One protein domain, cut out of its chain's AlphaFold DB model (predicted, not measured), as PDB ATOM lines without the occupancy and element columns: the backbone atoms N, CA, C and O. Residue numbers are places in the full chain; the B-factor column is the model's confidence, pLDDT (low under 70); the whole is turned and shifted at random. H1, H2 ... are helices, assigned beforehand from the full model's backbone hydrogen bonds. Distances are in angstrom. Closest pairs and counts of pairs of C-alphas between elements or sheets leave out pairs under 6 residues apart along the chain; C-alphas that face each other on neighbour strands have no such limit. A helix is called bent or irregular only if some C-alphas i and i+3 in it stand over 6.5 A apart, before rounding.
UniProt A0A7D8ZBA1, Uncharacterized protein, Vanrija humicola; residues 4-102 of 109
ATOM      1  N   HIS A   4      79.360 -33.668 -79.153       93.56
ATOM      2  CA  HIS A   4      79.030 -32.277 -79.498       93.56
ATOM      3  C   HIS A   4      77.787 -32.129 -80.395       93.56
ATOM      4  O   HIS A   4      76.995 -31.201 -80.258       93.56
ATOM      5  N   GLY A   5      77.562 -33.067 -81.319       92.19
ATOM      6  CA  GLY A   5      76.402 -33.053 -82.204       92.19
ATOM      7  C   GLY A   5      75.084 -33.354 -81.490       92.19
ATOM      8  O   GLY A   5      74.053 -32.832 -81.905       92.19
ATOM      9  N   LEU A   6      75.077 -34.168 -80.430       91.81
ATOM     10  CA  LEU A   6      73.883 -34.323 -79.590       91.81
ATOM     11  C   LEU A   6      73.604 -33.013 -78.842       91.81
ATOM     12  O   LEU A   6      72.467 -32.539 -78.801       91.81
ATOM     13  N   GLU A   7      74.648 -32.420 -78.281       94.38
ATOM     14  CA  GLU A   7      74.543 -31.218 -77.466       94.38
ATOM     15  C   GLU A   7      74.027 -30.034 -78.261       94.38
ATOM     16  O   GLU A   7      72.985 -29.473 -77.925       94.38
ATOM     17  N   GLU A   8      74.692 -29.703 -79.364       94.94
ATOM     18  CA  GLU A   8      74.361 -28.533 -80.169       94.94
ATOM     19  C   GLU A   8      72.971 -28.609 -80.802       94.94
ATOM     20  O   GLU A   8      72.318 -27.578 -80.975       94.94
ATOM     21  N   ASN A   9      72.506 -29.813 -81.146       93.44
ATOM     22  CA  ASN A   9      71.217 -29.991 -81.809       93.44
ATOM     23  C   ASN A   9      70.043 -30.104 -80.830       93.44
ATOM     24  O   ASN A   9      68.920 -29.755 -81.199       93.44
ATOM     25  N   TYR A  10      70.270 -30.588 -79.603       91.94
ATOM     26  CA  TYR A  10      69.172 -30.959 -78.702       91.94
ATOM     27  C   TYR A  10      69.279 -30.373 -77.290       91.94
ATOM     28  O   TYR A  10      68.252 -30.006 -76.714       91.94
ATOM     29  N   ILE A  11      70.483 -30.251 -76.726       93.94
ATOM     30  CA  ILE A  11      70.686 -29.804 -75.337       93.94
ATOM     31  C   ILE A  11      70.876 -28.285 -75.287       93.94
ATOM     32  O   ILE A  11      70.130 -27.583 -74.598       93.94
ATOM     33  N   PHE A  12      71.812 -27.753 -76.073       95.81
ATOM     34  CA  PHE A  12      72.159 -26.335 -76.103       95.81
ATOM     35  C   PHE A  12      70.958 -25.433 -76.412       95.81
ATOM     36  O   PHE A  12      70.752 -24.481 -75.659       95.81
ATOM     37  N   PRO A  13      70.071 -25.738 -77.387       95.75
ATOM     38  CA  PRO A  13      68.885 -24.914 -77.624       95.75
ATOM     39  C   PRO A  13      67.959 -24.808 -76.403       95.75
ATOM     40  O   PRO A  13      67.336 -23.770 -76.173       95.75
ATOM     41  N   ALA A  14      67.866 -25.867 -75.590       94.88
ATOM     42  CA  ALA A  14      67.041 -25.868 -74.388       94.88
ATOM     43  C   ALA A  14      67.664 -25.035 -73.253       94.88
ATOM     44  O   ALA A  14      66.926 -24.360 -72.523       94.88
ATOM     45  N   LEU A  15      68.996 -25.066 -73.124       95.88
ATOM     46  CA  LEU A  15      69.754 -24.332 -72.106       95.88
ATOM     47  C   LEU A  15      69.939 -22.847 -72.456       95.88
ATOM     48  O   LEU A  15      69.811 -21.977 -71.591       95.88
ATOM     49  N   ALA A  16      70.134 -22.534 -73.739       96.62
ATOM     50  CA  ALA A  16      70.332 -21.180 -74.255       96.62
ATOM     51  C   ALA A  16      69.175 -20.225 -73.929       96.62
ATOM     52  O   ALA A  16      69.369 -19.014 -73.884       96.62
ATOM     53  N   ARG A  17      67.977 -20.751 -73.632       95.12
ATOM     54  CA  ARG A  17      66.820 -19.953 -73.185       95.12
ATOM     55  C   ARG A  17      67.098 -19.123 -71.929       95.12
ATOM     56  O   ARG A  17      66.453 -18.098 -71.746       95.12
ATOM     57  N   LYS A  18      68.003 -19.581 -71.058       96.75
ATOM     58  CA  LYS A  18      68.382 -18.887 -69.810       96.75
ATOM     59  C   LYS A  18      69.891 -18.667 -69.671       96.75
ATOM     60  O   LYS A  18      70.305 -17.871 -68.839       96.75
ATOM     61  N   LEU A  19      70.704 -19.341 -70.485       96.19
ATOM     62  CA  LEU A  19      72.166 -19.222 -70.509       96.19
ATOM     63  C   LEU A  19      72.684 -19.012 -71.951       96.19
ATOM     64  O   LEU A  19      73.447 -19.839 -72.458       96.19
ATOM     65  N   PRO A  20      72.253 -17.944 -72.651       96.50
ATOM     66  CA  PRO A  20      72.593 -17.732 -74.061       96.50
ATOM     67  C   PRO A  20      74.088 -17.472 -74.292       96.50
ATOM     68  O   PRO A  20      74.614 -17.904 -75.312       96.50
ATOM     69  N   ASP A  21      74.785 -16.854 -73.337       95.75
ATOM     70  CA  ASP A  21      76.228 -16.587 -73.445       95.75
ATOM     71  C   ASP A  21      77.076 -17.869 -73.393       95.75
ATOM     72  O   ASP A  21      78.235 -17.862 -73.796       95.75
ATOM     73  N   LYS A  22      76.489 -18.977 -72.920       95.56
ATOM     74  CA  LYS A  22      77.151 -20.283 -72.787       95.56
ATOM     75  C   LYS A  22      76.767 -21.241 -73.907       95.56
ATOM     76  O   LYS A  22      77.623 -21.790 -74.589       95.56
ATOM     77  N   PHE A  23      75.461 -21.380 -74.135       96.25
ATOM     78  CA  PHE A  23      74.886 -22.401 -75.020       96.25
ATOM     79  C   PHE A  23      74.201 -21.824 -76.268       96.25
ATOM     80  O   PHE A  23      73.615 -22.561 -77.060       96.25
ATOM     81  N   GLY A  24      74.201 -20.499 -76.438       95.12
ATOM     82  CA  GLY A  24      73.633 -19.843 -77.613       95.12
ATOM     83  C   GLY A  24      74.473 -20.047 -78.876       95.12
ATOM     84  O   GLY A  24      75.498 -20.723 -78.881       95.12
ATOM     85  N   ALA A  25      74.057 -19.414 -79.978       91.75
ATOM     86  CA  ALA A  25      74.723 -19.553 -81.279       91.75
ATOM     87  C   ALA A  25      76.209 -19.137 -81.276       91.75
ATOM     88  O   ALA A  25      76.985 -19.657 -82.078       91.75
ATOM     89  N   HIS A  26      76.576 -18.225 -80.373       92.31
ATOM     90  CA  HIS A  26      77.938 -17.734 -80.140       92.31
ATOM     91  C   HIS A  26      78.395 -17.991 -78.698       92.31
ATOM     92  O   HIS A  26      79.252 -17.273 -78.187       92.31
ATOM     93  N   GLY A  27      77.764 -18.953 -78.018       94.25
ATOM     94  CA  GLY A  27      78.128 -19.307 -76.656       94.25
ATOM     95  C   GLY A  27      79.492 -19.993 -76.603       94.25
ATOM     96  O   GLY A  27      79.886 -20.660 -77.566       94.25
ATOM     97  N   HIS A  28      80.223 -19.818 -75.500       95.50
ATOM     98  CA  HIS A  28      81.614 -20.278 -75.419       95.50
ATOM     99  C   HIS A  28      81.760 -21.795 -75.604       95.50
ATOM    100  O   HIS A  28      82.710 -22.201 -76.267       95.50
ATOM    101  N   GLU A  29      80.807 -22.613 -75.139       96.00
ATOM    102  CA  GLU A  29      80.831 -24.080 -75.310       96.00
ATOM    103  C   GLU A  29      80.866 -24.470 -76.795       96.00
ATOM    104  O   GLU A  29      81.660 -25.297 -77.244       96.00
ATOM    105  N   LYS A  30      80.056 -23.791 -77.615       95.81
ATOM    106  CA  LYS A  30      80.001 -24.050 -79.057       95.81
ATOM    107  C   LYS A  30      81.268 -23.587 -79.778       95.81
ATOM    108  O   LYS A  30      81.678 -24.203 -80.761       95.81
ATOM    109  N   GLU A  31      81.901 -22.508 -79.327       96.50
ATOM    110  CA  GLU A  31      83.193 -22.090 -79.886       96.50
ATOM    111  C   GLU A  31      84.317 -23.066 -79.503       96.50
ATOM    112  O   GLU A  31      85.151 -23.405 -80.347       96.50
ATOM    113  N   GLN A  32      84.298 -23.600 -78.276       97.12
ATOM    114  CA  GLN A  32      85.208 -24.665 -77.852       97.12
ATOM    115  C   GLN A  32      85.034 -25.923 -78.718       97.12
ATOM    116  O   GLN A  32      86.031 -26.426 -79.247       97.12
ATOM    117  N   HIS A  33      83.795 -26.368 -78.976       97.25
ATOM    118  CA  HIS A  33      83.521 -27.489 -79.887       97.25
ATOM    119  C   HIS A  33      84.167 -27.296 -81.264       97.25
ATOM    120  O   HIS A  33      84.806 -28.215 -81.779       97.25
ATOM    121  N   LYS A  34      84.041 -26.106 -81.873       96.25
ATOM    122  CA  LYS A  34      84.640 -25.815 -83.190       96.25
ATOM    123  C   LYS A  34      86.162 -25.936 -83.171       96.25
ATOM    124  O   LYS A  34      86.746 -26.497 -84.102       96.25
ATOM    125  N   HIS A  35      86.813 -25.418 -82.131       97.12
ATOM    126  CA  HIS A  35      88.266 -25.519 -81.988       97.12
ATOM    127  C   HIS A  35      88.718 -26.970 -81.797       97.12
ATOM    128  O   HIS A  35      89.680 -27.399 -82.437       97.12
ATOM    129  N   ILE A  36      87.991 -27.744 -80.986       97.56
ATOM    130  CA  ILE A  36      88.253 -29.174 -80.798       97.56
ATOM    131  C   ILE A  36      88.082 -29.920 -82.126       97.56
ATOM    132  O   ILE A  36      88.976 -30.668 -82.518       97.56
ATOM    133  N   HIS A  37      86.994 -29.676 -82.866       97.19
ATOM    134  CA  HIS A  37      86.767 -30.292 -84.175       97.19
ATOM    135  C   HIS A  37      87.867 -29.954 -85.182       97.19
ATOM    136  O   HIS A  37      88.376 -30.854 -85.836       97.19
ATOM    137  N   THR A  38      88.325 -28.702 -85.231       97.75
ATOM    138  CA  THR A  38      89.444 -28.298 -86.103       97.75
ATOM    139  C   THR A  38      90.731 -29.074 -85.780       97.75
ATOM    140  O   THR A  38      91.469 -29.498 -86.677       97.75
ATOM    141  N   GLY A  39      91.011 -29.280 -84.489       97.69
ATOM    142  CA  GLY A  39      92.149 -30.077 -84.031       97.69
ATOM    143  C   GLY A  39      92.017 -31.562 -84.376       97.69
ATOM    144  O   GLY A  39      92.974 -32.169 -84.860       97.69
ATOM    145  N   LEU A  40      90.824 -32.132 -84.189       97.75
ATOM    146  CA  LEU A  40      90.522 -33.523 -84.530       97.75
ATOM    147  C   LEU A  40      90.572 -33.778 -86.042       97.75
ATOM    148  O   LEU A  40      91.120 -34.795 -86.452       97.75
ATOM    149  N   ASP A  41      90.106 -32.843 -86.870       98.06
ATOM    150  CA  ASP A  41      90.213 -32.935 -88.331       98.06
ATOM    151  C   ASP A  41      91.685 -32.969 -88.774       98.06
ATOM    152  O   ASP A  41      92.076 -33.755 -89.641       98.06
ATOM    153  N   SER A  42      92.533 -32.157 -88.133       98.38
ATOM    154  CA  SER A  42      93.981 -32.162 -88.377       98.38
ATOM    155  C   SER A  42      94.630 -33.474 -87.921       98.38
ATOM    156  O   SER A  42      95.515 -34.002 -88.601       98.38
ATOM    157  N   TYR A  43      94.188 -34.011 -86.781       98.38
ATOM    158  CA  TYR A  43      94.654 -35.283 -86.229       98.38
ATOM    159  C   TYR A  43      94.315 -36.450 -87.164       98.38
ATOM    160  O   TYR A  43      95.215 -37.183 -87.587       98.38
ATOM    161  N   ASP A  44      93.045 -36.576 -87.553       98.00
ATOM    162  CA  ASP A  44      92.569 -37.615 -88.465       98.00
ATOM    163  C   ASP A  44      93.218 -37.486 -89.845       98.00
ATOM    164  O   ASP A  44      93.655 -38.487 -90.419       98.00
ATOM    165  N   GLY A  45      93.365 -36.259 -90.353       98.31
ATOM    166  CA  GLY A  45      94.056 -35.985 -91.610       98.31
ATOM    167  C   GLY A  45      95.507 -36.472 -91.604       98.31
ATOM    168  O   GLY A  45      95.939 -37.154 -92.540       98.31
ATOM    169  N   TYR A  46      96.257 -36.194 -90.531       98.62
ATOM    170  CA  TYR A  46      97.639 -36.657 -90.409       98.62
ATOM    171  C   TYR A  46      97.733 -38.179 -90.287       98.62
ATOM    172  O   TYR A  46      98.576 -38.789 -90.946       98.62
ATOM    173  N   LEU A  47      96.858 -38.815 -89.501       98.19
ATOM    174  CA  LEU A  47      96.830 -40.276 -89.396       98.19
ATOM    175  C   LEU A  47      96.474 -40.938 -90.731       98.19
ATOM    176  O   LEU A  47      97.106 -41.923 -91.114       98.19
ATOM    177  N   HIS A  48      95.500 -40.399 -91.462       98.25
ATOM    178  CA  HIS A  48      95.125 -40.910 -92.777       98.25
ATOM    179  C   HIS A  48      96.290 -40.812 -93.772       98.25
ATOM    180  O   HIS A  48      96.609 -41.784 -94.463       98.25
ATOM    181  N   TRP A  49      96.976 -39.667 -93.798       98.06
ATOM    182  CA  TRP A  49      98.167 -39.477 -94.618       98.06
ATOM    183  C   TRP A  49      99.308 -40.428 -94.219       98.06
ATOM    184  O   TRP A  49      99.886 -41.084 -95.089       98.06
ATOM    185  N   ALA A  50      99.591 -40.560 -92.918       97.88
ATOM    186  CA  ALA A  50     100.674 -41.391 -92.392       97.88
ATOM    187  C   ALA A  50     100.453 -42.884 -92.666       97.88
ATOM    188  O   ALA A  50     101.409 -43.606 -92.935       97.88
ATOM    189  N   ARG A  51      99.197 -43.351 -92.689       97.19
ATOM    190  CA  ARG A  51      98.861 -44.724 -93.109       97.19
ATOM    191  C   ARG A  51      99.298 -45.034 -94.542       97.19
ATOM    192  O   ARG A  51      99.598 -46.187 -94.832       97.19
ATOM    193  N   SER A  52      99.337 -44.026 -95.413       97.69
ATOM    194  CA  SER A  52      99.813 -44.160 -96.798       97.69
ATOM    195  C   SER A  52     101.323 -43.913 -96.941       97.69
ATOM    196  O   SER A  52     101.895 -44.249 -97.973       97.69
ATOM    197  N   HIS A  53     101.972 -43.349 -95.914       97.06
ATOM    198  CA  HIS A  53     103.394 -42.984 -95.901       97.06
ATOM    199  C   HIS A  53     104.063 -43.412 -94.580       97.06
ATOM    200  O   HIS A  53     104.563 -42.558 -93.841       97.06
ATOM    201  N   PRO A  54     104.076 -44.717 -94.245       95.44
ATOM    202  CA  PRO A  54     104.509 -45.188 -92.928       95.44
ATOM    203  C   PRO A  54     105.957 -44.797 -92.594       95.44
ATOM    204  O   PRO A  54     106.236 -44.413 -91.460       95.44
ATOM    205  N   ASP A  55     106.851 -44.788 -93.587       97.94
ATOM    206  CA  ASP A  55     108.261 -44.401 -93.414       97.94
ATOM    207  C   ASP A  55     108.459 -42.896 -93.146       97.94
ATOM    208  O   ASP A  55     109.546 -42.470 -92.763       97.94
ATOM    209  N   GLN A  56     107.419 -42.079 -93.346       97.25
ATOM    210  CA  GLN A  56     107.433 -40.629 -93.110       97.25
ATOM    211  C   GLN A  56     106.635 -40.224 -91.861       97.25
ATOM    212  O   GLN A  56     106.426 -39.034 -91.602       97.25
ATOM    213  N   TYR A  57     106.160 -41.199 -91.083       97.88
ATOM    214  CA  TYR A  57     105.487 -40.925 -89.824       97.88
ATOM    215  C   TYR A  57     106.453 -40.314 -88.801       97.88
ATOM    216  O   TYR A  57     107.555 -40.805 -88.561       97.88
ATOM    217  N   GLU A  58     105.993 -39.268 -88.122       98.00
ATOM    218  CA  GLU A  58     106.722 -38.585 -87.067       98.00
ATOM    219  C   GLU A  58     105.797 -38.353 -85.872       98.00
ATOM    220  O   GLU A  58     104.940 -37.467 -85.877       98.00
ATOM    221  N   GLY A  59     106.028 -39.087 -84.780       98.00
ATOM    222  CA  GLY A  59     105.246 -38.916 -83.551       98.00
ATOM    223  C   GLY A  59     105.297 -37.492 -82.982       98.00
ATOM    224  O   GLY A  59     104.332 -37.032 -82.380       98.00
ATOM    225  N   LYS A  60     106.385 -36.747 -83.229       98.44
ATOM    226  CA  LYS A  60     106.488 -35.328 -82.849       98.44
ATOM    227  C   LYS A  60     105.482 -34.446 -83.594       98.44
ATOM    228  O   LYS A  60     104.942 -33.532 -82.980       98.44
ATOM    229  N   LYS A  61     105.206 -34.724 -84.875       98.19
ATOM    230  CA  LYS A  61     104.193 -33.999 -85.659       98.19
ATOM    231  C   LYS A  61     102.788 -34.317 -85.159       98.19
ATOM    232  O   LYS A  61     102.022 -33.393 -84.915       98.19
ATOM    233  N   LEU A  62     102.488 -35.596 -84.912       98.38
ATOM    234  CA  LEU A  62     101.208 -35.996 -84.315       98.38
ATOM    235  C   LEU A  62     100.984 -35.316 -82.957       98.38
ATOM    236  O   LEU A  62      99.923 -34.750 -82.715       98.38
ATOM    237  N   ARG A  63     102.008 -35.305 -82.092       98.50
ATOM    238  CA  ARG A  63     101.954 -34.605 -80.803       98.50
ATOM    239  C   ARG A  63     101.720 -33.106 -80.975       98.50
ATOM    240  O   ARG A  63     100.894 -32.555 -80.262       98.50
ATOM    241  N   ALA A  64     102.410 -32.459 -81.914       98.56
ATOM    242  CA  ALA A  64     102.222 -31.036 -82.181       98.56
ATOM    243  C   ALA A  64     100.786 -30.714 -82.629       98.56
ATOM    244  O   ALA A  64     100.266 -29.671 -82.252       98.56
ATOM    245  N   ILE A  65     100.132 -31.616 -83.371       98.62
ATOM    246  CA  ILE A  65      98.708 -31.494 -83.715       98.62
ATOM    247  C   ILE A  65      97.836 -31.639 -82.464       98.62
ATOM    248  O   ILE A  65      96.958 -30.819 -82.232       98.62
ATOM    249  N   MET A  66      98.097 -32.632 -81.609       98.44
ATOM    250  CA  MET A  66      97.372 -32.773 -80.336       98.44
ATOM    251  C   MET A  66      97.527 -31.533 -79.443       98.44
ATOM    252  O   MET A  66      96.575 -31.091 -78.803       98.44
ATOM    253  N   ASP A  67      98.714 -30.927 -79.444       98.31
ATOM    254  CA  ASP A  67      99.009 -29.705 -78.700       98.31
ATOM    255  C   ASP A  67      98.156 -28.503 -79.158       98.31
ATOM    256  O   ASP A  67      97.932 -27.604 -78.347       98.31
ATOM    257  N   THR A  68      97.633 -28.474 -80.396       98.12
ATOM    258  CA  THR A  68      96.820 -27.340 -80.884       98.12
ATOM    259  C   THR A  68      95.429 -27.284 -80.269       98.12
ATOM    260  O   THR A  68      94.816 -26.220 -80.275       98.12
ATOM    261  N   PHE A  69      94.916 -28.406 -79.757       98.12
ATOM    262  CA  PHE A  69      93.577 -28.474 -79.171       98.12
ATOM    263  C   PHE A  69      93.547 -29.021 -77.739       98.12
ATOM    264  O   PHE A  69      92.478 -29.051 -77.136       98.12
ATOM    265  N   ARG A  70      94.692 -29.409 -77.152       97.75
ATOM    266  CA  ARG A  70      94.725 -29.968 -75.788       97.75
ATOM    267  C   ARG A  70      94.139 -29.019 -74.740       97.75
ATOM    268  O   ARG A  70      93.352 -29.447 -73.910       97.75
ATOM    269  N   GLU A  71      94.511 -27.738 -74.785       97.75
ATOM    270  CA  GLU A  71      94.133 -26.779 -73.738       97.75
ATOM    271  C   GLU A  71      92.635 -26.483 -73.804       97.75
ATOM    272  O   GLU A  71      91.959 -26.491 -72.783       97.75
ATOM    273  N   VAL A  72      92.099 -26.297 -75.017       97.38
ATOM    274  CA  VAL A  72      90.660 -26.079 -75.214       97.38
ATOM    275  C   VAL A  72      89.844 -27.331 -74.903       97.38
ATOM    276  O   VAL A  72      88.751 -27.204 -74.370       97.38
ATOM    277  N   LEU A  73      90.378 -28.529 -75.164       97.25
ATOM    278  CA  LEU A  73      89.720 -29.779 -74.794       97.25
ATOM    279  C   LEU A  73      89.585 -29.906 -73.273       97.25
ATOM    280  O   LEU A  73      88.500 -30.206 -72.790       97.25
ATOM    281  N   TYR A  74      90.660 -29.666 -72.517       97.44
ATOM    282  CA  TYR A  74      90.591 -29.728 -71.055       97.44
ATOM    283  C   TYR A  74      89.698 -28.633 -70.475       97.44
ATOM    284  O   TYR A  74      88.876 -28.928 -69.614       97.44
ATOM    285  N   ALA A  75      89.806 -27.403 -70.988       96.94
ATOM    286  CA  ALA A  75      88.940 -26.310 -70.565       96.94
ATOM    287  C   ALA A  75      87.459 -26.625 -70.810       96.94
ATOM    288  O   ALA A  75      86.653 -26.418 -69.915       96.94
ATOM    289  N   HIS A  76      87.115 -27.185 -71.972       96.62
ATOM    290  CA  HIS A  76      85.745 -27.582 -72.292       96.62
ATOM    291  C   HIS A  76      85.196 -28.625 -71.313       96.62
ATOM    292  O   HIS A  76      84.112 -28.440 -70.776       96.62
ATOM    293  N   LEU A  77      85.966 -29.674 -71.003       95.44
ATOM    294  CA  LEU A  77      85.538 -30.695 -70.038       95.44
ATOM    295  C   LEU A  77      85.273 -30.106 -68.638       95.44
ATOM    296  O   LEU A  77      84.346 -30.535 -67.950       95.44
ATOM    297  N   ASP A  78      86.078 -29.130 -68.211       96.81
ATOM    298  CA  ASP A  78      85.904 -28.450 -66.922       96.81
ATOM    299  C   ASP A  78      84.725 -27.459 -66.940       96.81
ATOM    300  O   ASP A  78      83.927 -27.406 -65.993       96.81
ATOM    301  N   ASP A  79      84.610 -26.670 -68.011       96.44
ATOM    302  CA  ASP A  79      83.564 -25.665 -68.192       96.44
ATOM    303  C   ASP A  79      82.186 -26.322 -68.313       96.44
ATOM    304  O   ASP A  79      81.259 -25.887 -67.627       96.44
ATOM    305  N   GLU A  80      82.065 -27.435 -69.043       93.06
ATOM    306  CA  GLU A  80      80.802 -28.151 -69.221       93.06
ATOM    307  C   GLU A  80      80.229 -28.606 -67.864       93.06
ATOM    308  O   GLU A  80      79.063 -28.356 -67.536       93.06
ATOM    309  N   ILE A  81      81.074 -29.194 -67.002       93.56
ATOM    310  CA  ILE A  81      80.699 -29.618 -65.641       93.56
ATOM    311  C   ILE A  81      80.235 -28.425 -64.806       93.56
ATOM    312  O   ILE A  81      79.215 -28.485 -64.107       93.56
ATOM    313  N   LYS A  82      80.999 -27.334 -64.843       95.81
ATOM    314  CA  LYS A  82      80.712 -26.123 -64.075       95.81
ATOM    315  C   LYS A  82      79.411 -25.471 -64.537       95.81
ATOM    316  O   LYS A  82      78.606 -25.038 -63.705       95.81
ATOM    317  N   ASP A  83      79.178 -25.431 -65.837       94.75
ATOM    318  CA  ASP A  83      78.071 -24.717 -66.448       94.75
ATOM    319  C   ASP A  83      76.758 -25.485 -66.361       94.75
ATOM    320  O   ASP A  83      75.710 -24.864 -66.141       94.75
ATOM    321  N   LEU A  84      76.829 -26.816 -66.403       93.38
ATOM    322  CA  LEU A  84      75.713 -27.726 -66.145       93.38
ATOM    323  C   LEU A  84      75.519 -28.057 -64.658       93.38
ATOM    324  O   LEU A  84      74.603 -28.805 -64.307       93.38
ATOM    325  N   SER A  85      76.342 -27.504 -63.762       94.00
ATOM    326  CA  SER A  85      76.200 -27.736 -62.324       94.00
ATOM    327  C   SER A  85      74.820 -27.307 -61.810       94.00
ATOM    328  O   SER A  85      74.218 -26.335 -62.277       94.00
ATOM    329  N   ALA A  86      74.325 -28.007 -60.784       93.44
ATOM    330  CA  ALA A  86      73.042 -27.682 -60.158       93.44
ATOM    331  C   ALA A  86      72.985 -26.219 -59.680       93.44
ATOM    332  O   ALA A  86      71.956 -25.563 -59.825       93.44
ATOM    333  N   GLU A  87      74.100 -25.696 -59.165       95.75
ATOM    334  CA  GLU A  87      74.223 -24.302 -58.738       95.75
ATOM    335  C   GLU A  87      74.103 -23.322 -59.918       95.75
ATOM    336  O   GLU A  87      73.343 -22.357 -59.830       95.75
ATOM    337  N   SER A  88      74.809 -23.570 -61.028       95.75
ATOM    338  CA  SER A  88      74.737 -22.747 -62.248       95.75
ATOM    339  C   SER A  88      73.311 -22.707 -62.808       95.75
ATOM    340  O   SER A  88      72.754 -21.629 -63.042       95.75
ATOM    341  N   LEU A  89      72.669 -23.872 -62.932       95.62
ATOM    342  CA  LEU A  89      71.302 -23.989 -63.443       95.62
ATOM    343  C   LEU A  89      70.275 -23.339 -62.502       95.62
ATOM    344  O   LEU A  89      69.368 -22.639 -62.956       95.62
ATOM    345  N   GLN A  90      70.427 -23.505 -61.185       95.56
ATOM    346  CA  GLN A  90      69.558 -22.850 -60.209       95.56
ATOM    347  C   GLN A  90      69.703 -21.323 -60.260       95.56
ATOM    348  O   GLN A  90      68.692 -20.622 -60.272       95.56
ATOM    349  N   LYS A  91      70.935 -20.797 -60.345       96.44
ATOM    350  CA  LYS A  91      71.199 -19.352 -60.483       96.44
ATOM    351  C   LYS A  91      70.612 -18.768 -61.766       96.44
ATOM    352  O   LYS A  91      70.110 -17.649 -61.744       96.44
ATOM    353  N   ALA A  92      70.621 -19.532 -62.857       96.25
ATOM    354  CA  ALA A  92      69.969 -19.153 -64.111       96.25
ATOM    355  C   ALA A  92      68.428 -19.225 -64.049       96.25
ATOM    356  O   ALA A  92      67.745 -18.847 -65.001       96.25
ATOM    357  N   GLY A  93      67.859 -19.705 -62.938       97.00
ATOM    358  CA  GLY A  93      66.418 -19.775 -62.720       97.00
ATOM    359  C   GLY A  93      65.744 -20.937 -63.445       97.00
ATOM    360  O   GLY A  93      64.591 -20.796 -63.860       97.00
ATOM    361  N   PHE A  94      66.444 -22.059 -63.646       96.56
ATOM    362  CA  PHE A  94      65.816 -23.296 -64.111       96.56
ATOM    363  C   PHE A  94      65.003 -23.956 -62.997       96.56
ATOM    364  O   PHE A  94      65.460 -24.123 -61.866       96.56
ATOM    365  N   THR A  95      63.801 -24.397 -63.345       95.38
ATOM    366  CA  THR A  95      62.983 -25.281 -62.514       95.38
ATOM    367  C   THR A  95      63.299 -26.749 -62.799       95.38
ATOM    368  O   THR A  95      63.768 -27.109 -63.881       95.38
ATOM    369  N   LEU A  96      62.975 -27.637 -61.854       91.94
ATOM    370  CA  LEU A  96      63.118 -29.082 -62.069       91.94
ATOM    371  C   LEU A  96      62.287 -29.579 -63.260       91.94
ATOM    372  O   LEU A  96      62.730 -30.470 -63.979       91.94
ATOM    373  N   ASP A  97      61.106 -29.005 -63.493       93.50
ATOM    374  CA  ASP A  97      60.249 -29.393 -64.616       93.50
ATOM    375  C   ASP A  97      60.814 -28.955 -65.969       93.50
ATOM    376  O   ASP A  97      60.672 -29.682 -66.952       93.50
ATOM    377  N   GLU A  98      61.495 -27.809 -66.032       93.44
ATOM    378  CA  GLU A  98      62.236 -27.404 -67.229       93.44
ATOM    379  C   GLU A  98      63.426 -28.334 -67.485       93.44
ATOM    380  O   GLU A  98      63.600 -28.784 -68.617       93.44
ATOM    381  N   LEU A  99      64.201 -28.678 -66.448       91.69
ATOM    382  CA  LEU A  99      65.367 -29.563 -66.576       91.69
ATOM    383  C   LEU A  99      64.981 -30.992 -66.972       91.69
ATOM    384  O   LEU A  99      65.658 -31.601 -67.792       91.69
ATOM    385  N   ARG A 100      63.854 -31.514 -66.473       90.12
ATOM    386  CA  ARG A 100      63.315 -32.829 -66.876       90.12
ATOM    387  C   ARG A 100      62.970 -32.921 -68.361       90.12
ATOM    388  O   ARG A 100      62.875 -34.025 -68.887       90.12
ATOM    389  N   ARG A 101      62.733 -31.783 -69.019       90.31
ATOM    390  CA  ARG A 101      62.423 -31.705 -70.453       90.31
ATOM    391  C   ARG A 101      63.666 -31.497 -71.315       90.31
ATOM    392  O   ARG A 101      63.545 -31.541 -72.536       90.31
ATOM    393  N   VAL A 102      64.831 -31.242 -70.714       88.81
ATOM    394  CA  VAL A 102      66.095 -31.186 -71.452       88.81
ATOM    395  C   VAL A 102      66.480 -32.622 -71.824       88.81
ATOM    396  O   VAL A 102      66.524 -33.477 -70.935       88.81
TER     397      VAL A 102
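AT A GLANCE: This is residues 4 to 102 of the 109 residues of an uncharacterized protein of Vanrija humicola (UniProt A0A7D8ZBA1). A long helical hairpin with a loose head: H3 makes one side of the rod, H4 and then H5 fold back along it, and the short helices H1, H2, H6 and H7 lie towards the end where H3 begins. At the other end residues 51 to 56, at the turn of the hairpin, stick out. The printed part has 99 residues with seven named helices, H1 to H7 in order along the chain, and no named strand; its class is all helix. The whole is loose, with a radius of gyration of the C-alphas of 17.6 A, and spans 58 by 21 by 20 A.

HOW THE PARTS SIT: Start at the hub, H3, residues 28 to 52, which touches three other helices. Its residues 39 to 47 touch H4, residues 59 to 67, and the two form a helical hairpin at a shallow tilt of 13 degrees, opposite ways; look at the closest C-alphas, Tyr 43 and Ile 65, 6.1 A apart. Residues 29 to 36 of H3 touch H5, residues 70 to 83, opposite ways at a shallow tilt of 34.9 degrees, only just short of steep; the closest C-alphas are Ile 36 and Leu 73, 6.2 A apart. H4 and H5 meet only through their link. At residues 28 to 30, H3 and H2, residues 20 to 23, touch only at the corner, where the C-alphas of Lys 22 and His 28 are closest, at 5.2 A. With residues 12 to 15, H1, residues 4 to 15, only just touches H2, with 3 pairs of C-alphas within 8 A; the closest are Phe 12 and Phe 23, 4.9 A apart. H1 and H3 are close but not clearly touching, with the C-alphas of His 4 and His 33 closest, at 6.6 A. H6, residues 86 to 91, is close to H5 but not clearly touching, with the C-alphas of Lys 82 and Ser 88 closest, at 7.1 A. H7, residues 96 to 99, and H6 are apart. Every O i to N i+4 pair is within hydrogen-bond range in H4 and H6, against 5 of 8 in H1, 20 of 21 in H3 and 9 of 10 in H5; H2 and H7 are too short for such a pair.

IN THESE COORDINATES: Find C-alpha 28 at (81.614, -20.278, -75.419); from there H3 runs 36.9 A to C-alpha 52 at (99.813, -44.160, -96.798). On the way back H4 covers 12.1 A, and H5 covers 19.8 A to C-alpha 83 at (78.071, -24.717, -66.448). H1, 14.3 A long, is only just irregular: C-alphas 9 and 12 are 6.8 A apart. H6 measures 8.5 A, H2 5.3 A and H7 5.1 A.

THE WHOLE: The two C-alphas farthest apart, those of Asp 55 and Thr 95, are 58.1 A apart. The printed part has no cut and no long link; the link from H3 to H4 is short, and the others are tight. The model's mean pLDDT is 96.0 over the printed part, and no printed residue is under 70.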